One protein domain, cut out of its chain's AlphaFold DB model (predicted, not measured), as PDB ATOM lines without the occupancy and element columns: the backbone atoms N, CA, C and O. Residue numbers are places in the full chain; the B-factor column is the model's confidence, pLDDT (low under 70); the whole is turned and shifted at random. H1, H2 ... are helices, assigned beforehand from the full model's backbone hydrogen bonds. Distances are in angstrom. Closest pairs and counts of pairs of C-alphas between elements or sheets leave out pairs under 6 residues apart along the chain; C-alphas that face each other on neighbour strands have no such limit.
ATOM      1  N   ILE A  48     108.353  96.017 191.291       71.56
ATOM      2  CA  ILE A  48     107.321  97.009 191.012       71.56
ATOM      3  C   ILE A  48     107.831  97.820 189.815       71.56
ATOM      4  O   ILE A  48     108.859  98.501 189.942       71.56
ATOM      5  N   PRO A  49     107.159  97.767 188.647       75.75
ATOM      6  CA  PRO A  49     107.587  98.532 187.490       75.75
ATOM      7  C   PRO A  49     107.687 100.009 187.869       75.75
ATOM      8  O   PRO A  49     106.763 100.584 188.447       75.75
ATOM      9  N   ASN A  50     108.819 100.642 187.565       82.69
ATOM     10  CA  ASN A  50     108.955 102.074 187.809       82.69
ATOM     11  C   ASN A  50     107.947 102.863 186.941       82.69
ATOM     12  O   ASN A  50     107.397 102.347 185.965       82.69
ATOM     13  N   LYS A  51     107.712 104.144 187.265       89.00
ATOM     14  CA  LYS A  51     106.746 104.990 186.531       89.00
ATOM     15  C   LYS A  51     106.985 105.008 185.016       89.00
ATOM     16  O   LYS A  51     106.027 105.128 184.261       89.00
ATOM     17  N   TYR A  52     108.241 104.908 184.581       90.06
ATOM     18  CA  TYR A  52     108.592 104.841 183.163       90.06
ATOM     19  C   TYR A  52     108.097 103.536 182.528       90.06
ATOM     20  O   TYR A  52     107.415 103.581 181.511       90.06
ATOM     21  N   MET A  53     108.360 102.394 183.163       87.69
ATOM     22  CA  MET A  53     107.918 101.083 182.690       87.69
ATOM     23  C   MET A  53     106.387 100.977 182.661       87.69
ATOM     24  O   MET A  53     105.836 100.476 181.687       87.69
ATOM     25  N   ILE A  54     105.688 101.496 183.679       93.25
ATOM     26  CA  ILE A  54     104.213 101.535 183.687       93.25
ATOM     27  C   ILE A  54     103.694 102.311 182.470       93.25
ATOM     28  O   ILE A  54     102.866 101.794 181.723       93.25
ATOM     29  N   LYS A  55     104.227 103.515 182.223       94.94
ATOM     30  CA  LYS A  55     103.842 104.332 181.062       94.94
ATOM     31  C   LYS A  55     104.158 103.645 179.735       94.94
ATOM     32  O   LYS A  55     103.301 103.614 178.863       94.94
ATOM     33  N   ALA A  56     105.339 103.042 179.600       94.56
ATOM     34  CA  ALA A  56     105.726 102.320 178.390       94.56
ATOM     35  C   ALA A  56     104.780 101.139 178.098       94.56
ATOM     36  O   ALA A  56     104.414 100.899 176.948       94.56
ATOM     37  N   LEU A  57     104.327 100.427 179.136       93.81
ATOM     38  CA  LEU A  57     103.334  99.359 179.001       93.81
ATOM     39  C   LEU A  57     101.949  99.897 178.612       93.81
ATOM     40  O   LEU A  57     101.254  99.268 177.814       93.81
ATOM     41  N   GLU A  58     101.530 101.042 179.153       95.44
ATOM     42  CA  GLU A  58     100.275 101.701 178.768       95.44
ATOM     43  C   GLU A  58     100.298 102.193 177.315       95.44
ATOM     44  O   GLU A  58      99.335 101.969 176.580       95.44
ATOM     45  N   GLU A  59     101.397 102.819 176.888       94.25
ATOM     46  CA  GLU A  59     101.624 103.251 175.504       94.25
ATOM     47  C   GLU A  59     101.611 102.054 174.556       94.25
ATOM     48  O   GLU A  59     100.838 102.037 173.603       94.25
ATOM     49  N   SER A  60     102.350 100.991 174.889       94.31
ATOM     50  CA  SER A  60     102.365  99.747 174.117       94.31
ATOM     51  C   SER A  60     100.963  99.151 173.939       94.31
ATOM     52  O   SER A  60     100.592  98.743 172.839       94.31
ATOM     53  N   ARG A  61     100.130  99.147 174.991       95.62
ATOM     54  CA  ARG A  61      98.739  98.667 174.898       95.62
ATOM     55  C   ARG A  61      97.879  99.517 173.962       95.62
ATOM     56  O   ARG A  61      96.996  98.959 173.310       95.62
ATOM     57  N   LYS A  62      98.087 100.835 173.915       95.31
ATOM     58  CA  LYS A  62      97.384 101.732 172.981       95.31
ATOM     59  C   LYS A  62      97.861 101.501 171.553       95.31
ATOM     60  O   LYS A  62      97.032 101.268 170.681       95.31
ATOM     61  N   ASP A  63      99.173 101.430 171.354       93.44
ATOM     62  CA  ASP A  63      99.782 101.189 170.047       93.44
ATOM     63  C   ASP A  63      99.307  99.859 169.438       93.44
ATOM     64  O   ASP A  63      98.984  99.801 168.253       93.44
ATOM     65  N   VAL A  64      99.165  98.801 170.247       92.94
ATOM     66  CA  VAL A  64      98.584  97.519 169.804       92.94
ATOM     67  C   VAL A  64      97.137  97.677 169.339       92.94
ATOM     68  O   VAL A  64      96.781  97.155 168.285       92.94
ATOM     69  N   LYS A  65      96.300  98.398 170.096       93.75
ATOM     70  CA  LYS A  65      94.889  98.621 169.736       93.75
ATOM     71  C   LYS A  65      94.737  99.458 168.469       93.75
ATOM     72  O   LYS A  65      93.849  99.194 167.668       93.75
ATOM     73  N   GLU A  66      95.592 100.456 168.304       94.00
ATOM     74  CA  GLU A  66      95.547 101.410 167.193       94.00
ATOM     75  C   GLU A  66      96.330 100.929 165.962       94.00
ATOM     76  O   GLU A  66      96.328 101.591 164.925       94.00
ATOM     77  N   GLY A  67      97.003  99.777 166.047       91.25
ATOM     78  CA  GLY A  67      97.784  99.212 164.950       91.25
ATOM     79  C   GLY A  67      99.126  99.912 164.707       91.25
ATOM     80  O   GLY A  67      99.726  99.708 163.651       91.25
ATOM     81  N   PHE A  68      99.638 100.677 165.679       92.25
ATOM     82  CA  PHE A  68     101.015 101.191 165.722       92.25
ATOM     83  C   PHE A  68     102.021 100.105 166.139       92.25
ATOM     84  O   PHE A  68     102.948 100.325 166.916       92.25
ATOM     85  N   VAL A  69     101.861  98.905 165.588       92.62
ATOM     86  CA  VAL A  69     102.767  97.769 165.778       92.62
ATOM     87  C   VAL A  69     103.517  97.472 164.489       92.62
ATOM     88  O   VAL A  69     103.099  97.874 163.395       92.62
ATOM     89  N   SER A  70     104.654  96.792 164.611       91.50
ATOM     90  CA  SER A  70     105.406  96.351 163.442       91.50
ATOM     91  C   SER A  70     104.553  95.423 162.569       91.50
ATOM     92  O   SER A  70     103.760  94.644 163.104       91.50
ATOM     93  N   PRO A  71     104.731  95.443 161.238       92.75
ATOM     94  CA  PRO A  71     104.144  94.424 160.379       92.75
ATOM     95  C   PRO A  71     104.700  93.034 160.722       92.75
ATOM     96  O   PRO A  71     105.710  92.895 161.414       92.75
ATOM     97  N   SER A  72     104.038  91.989 160.227       93.38
ATOM     98  CA  SER A  72     104.592  90.634 160.290       93.38
ATOM     99  C   SER A  72     105.763  90.503 159.315       93.38
ATOM    100  O   SER A  72     105.691  90.995 158.189       93.38
ATOM    101  N   PHE A  73     106.823  89.817 159.736       94.44
ATOM    102  CA  PHE A  73     108.029  89.601 158.936       94.44
ATOM    103  C   PHE A  73     108.215  88.114 158.653       94.44
ATOM    104  O   PHE A  73     107.975  87.285 159.531       94.44
ATOM    105  N   LYS A  74     108.674  87.769 157.448       94.19
ATOM    106  CA  LYS A  74     109.017  86.383 157.090       94.19
ATOM    107  C   LYS A  74     110.453  86.037 157.465       94.19
ATOM    108  O   LYS A  74     110.783  84.866 157.623       94.19
ATOM    109  N   THR A  75     111.310  87.049 157.608       96.19
ATOM    110  CA  THR A  75     112.728  86.874 157.929       96.19
ATOM    111  C   THR A  75     113.208  87.873 158.979       96.19
ATOM    112  O   THR A  75     112.704  88.992 159.091       96.19
ATOM    113  N   ALA A  76     114.252  87.505 159.727       94.19
ATOM    114  CA  ALA A  76     114.909  88.423 160.660       94.19
ATOM    115  C   ALA A  76     115.499  89.656 159.944       94.19
ATOM    116  O   ALA A  76     115.512  90.751 160.502       94.19
ATOM    117  N   LYS A  77     115.952  89.496 158.692       95.44
ATOM    118  CA  LYS A  77     116.494  90.591 157.876       95.44
ATOM    119  C   LYS A  77     115.439  91.666 157.608       95.44
ATOM    120  O   LYS A  77     115.738  92.841 157.793       95.44
ATOM    121  N   GLU A  78     114.216  91.272 157.248       93.81
ATOM    122  CA  GLU A  78     113.088  92.197 157.055       93.81
ATOM    123  C   GLU A  78     112.756  92.969 158.338       93.81
ATOM    124  O   GLU A  78     112.583  94.188 158.298       93.81
ATOM    125  N   ALA A  79     112.731  92.277 159.482       93.19
ATOM    126  CA  ALA A  79     112.474  92.897 160.780       93.19
ATOM    127  C   ALA A  79     113.540  93.949 161.132       93.19
ATOM    128  O   ALA A  79     113.217  95.066 161.544       93.19
ATOM    129  N   ILE A  80     114.820  93.618 160.922       95.25
ATOM    130  CA  ILE A  80     115.945  94.531 161.165       95.25
ATOM    131  C   ILE A  80     115.902  95.721 160.201       95.25
ATOM    132  O   ILE A  80     116.160  96.854 160.609       95.25
ATOM    133  N   GLU A  81     115.581  95.490 158.929       94.31
ATOM    134  CA  GLU A  81     115.479  96.556 157.935       94.31
ATOM    135  C   GLU A  81     114.355  97.536 158.291       94.31
ATOM    136  O   GLU A  81     114.570  98.747 158.280       94.31
ATOM    137  N   TRP A  82     113.183  97.031 158.687       93.69
ATOM    138  CA  TRP A  82     112.088  97.864 159.185       93.69
ATOM    139  C   TRP A  82     112.490  98.644 160.443       93.69
ATOM    140  O   TRP A  82     112.241  99.846 160.526       93.69
ATOM    141  N   LEU A  83     113.193  98.008 161.388       92.56
ATOM    142  CA  LEU A  83     113.662  98.658 162.614       92.56
ATOM    143  C   LEU A  83     114.635  99.817 162.341       92.56
ATOM    144  O   LEU A  83     114.645 100.789 163.100       92.56
ATOM    145  N   LYS A  84     115.426  99.739 161.266       93.94
ATOM    146  CA  LYS A  84     116.408 100.764 160.879       93.94
ATOM    147  C   LYS A  84     115.839 101.879 159.992       93.94
ATOM    148  O   LYS A  84     116.530 102.872 159.773       93.94
ATOM    149  N   LYS A  85     114.608 101.756 159.479       91.06
ATOM    150  CA  LYS A  85     113.990 102.797 158.640       91.06
ATOM    151  C   LYS A  85     113.670 104.050 159.475       91.06
ATOM    152  O   LYS A  85     113.011 103.915 160.502       91.06
ATOM    153  N   PRO A  86     114.065 105.264 159.034       82.44
ATOM    154  CA  PRO A  86     113.746 106.511 159.741       82.44
ATOM    155  C   PRO A  86     112.247 106.836 159.774       82.44
ATOM    156  O   PRO A  86     111.769 107.443 160.721       82.44
ATOM    157  N   ARG A  87     111.500 106.429 158.739       84.12
ATOM    158  CA  ARG A  87     110.035 106.528 158.665       84.12
ATOM    159  C   ARG A  87     109.450 105.133 158.536       84.12
ATOM    160  O   ARG A  87     109.414 104.563 157.444       84.12
ATOM    161  N   LYS A  88     109.036 104.565 159.664       88.00
ATOM    162  CA  LYS A  88     108.480 103.214 159.726       88.00
ATOM    163  C   LYS A  88     106.997 103.277 159.422       88.00
ATOM    164  O   LYS A  88     106.285 104.101 159.984       88.00
ATOM    165  N   LYS A  89     106.536 102.406 158.528       89.75
ATOM    166  CA  LYS A  89     105.106 102.188 158.316       89.75
ATOM    167  C   LYS A  89     104.638 101.096 159.267       89.75
ATOM    168  O   LYS A  89     105.226 100.012 159.275       89.75
ATOM    169  N   TYR A  90     103.625 101.405 160.057       91.69
ATOM    170  CA  TYR A  90     102.999 100.475 160.988       91.69
ATOM    171  C   TYR A  90     101.851  99.714 160.313       91.69
ATOM    172  O   TYR A  90     101.509  99.986 159.159       91.69
ATOM    173  N   VAL A  91     101.262  98.740 161.014       92.19
ATOM    174  CA  VAL A  91     100.143  97.930 160.493       92.19
ATOM    175  C   VAL A  91      98.947  98.791 160.077       92.19
ATOM    176  O   VAL A  91      98.323  98.511 159.059       92.19
ATOM    177  N   ASN A  92      98.668  99.875 160.801       88.94
ATOM    178  CA  ASN A  92      97.613 100.836 160.457       88.94
ATOM    179  C   ASN A  92      97.934 101.734 159.240       88.94
ATOM    180  O   ASN A  92      97.150 102.619 158.907       88.94
ATOM    181  N   GLY A  93      99.079 101.539 158.577       85.38
ATOM    182  CA  GLY A  93      99.499 102.306 157.402       85.38
ATOM    183  C   GLY A  93     100.062 103.697 157.709       85.38
ATOM    184  O   GLY A  93     100.587 104.348 156.802       85.38
ATOM    185  N   LEU A  94     100.008 104.132 158.970       84.75
ATOM    186  CA  LEU A  94     100.539 105.410 159.438       84.75
ATOM    187  C   LEU A  94     102.028 105.289 159.796       84.75
ATOM    188  O   LEU A  94     102.589 104.193 159.899       84.75
ATOM    189  N   TRP A  95     102.681 106.437 159.967       80.06
ATOM    190  CA  TRP A  95     104.076 106.563 160.390       80.06
ATOM    191  C   TRP A  95     104.169 107.425 161.648       80.06
ATOM    192  O   TRP A  95     103.420 108.391 161.798       80.06
ATOM    193  N   ARG A  96     105.098 107.067 162.533       70.44
ATOM    194  CA  ARG A  96     105.391 107.734 163.804       70.44
ATOM    195  C   ARG A  96     106.899 107.799 164.006       70.44
ATOM    196  O   ARG A  96     107.594 106.917 163.444       70.44
TER     197      ARG A  96
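AT A GLANCE: This is residues 48 to 96 of the 96 residues of an uncharacterized protein of Candidatus Gottesmanbacteria bacterium RIFCSPHIGHO2_02_FULL_39_11 (UniProt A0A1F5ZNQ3). One long helix, H1, reaches out as an arm, its first part sticking out free, from a loose body where the shorter helix H2 lies at the far end and the last residues, 85 to 96, fold back from H2 toward the end of H1. The printed part has 49 residues with two named helices, H1 then H2, and no named strand; the class is all helix. The whole is loose, with a radius of gyration of the C-alphas of 12.8 A, and elongated, spanning 35 by 20 by 20 A.

IN THESE COORDINATES: H1, residues 51 to 66, runs 22.6 A from C-alpha 51 at (106.746, 104.990, 186.531) to C-alpha 66. H2, residues 76 to 84, is 12.4 A long and ends at C-alpha 84 at (116.408, 100.764, 160.879).

HOW THE PARTS SIT: H1 and H2 are apart, joined by a short link of 9 residues. Residues 50 to 56, of which 51 to 56 belong to H1, stand free. In H1 and H2 every O i to N i+4 pair is within hydrogen-bond range.

THE WHOLE: The C-alphas farthest apart, those of Ile 48 and Lys 74, are separated by 35.6 A. The printed part has no cut, and no printed residue is under 70 in pLDDT.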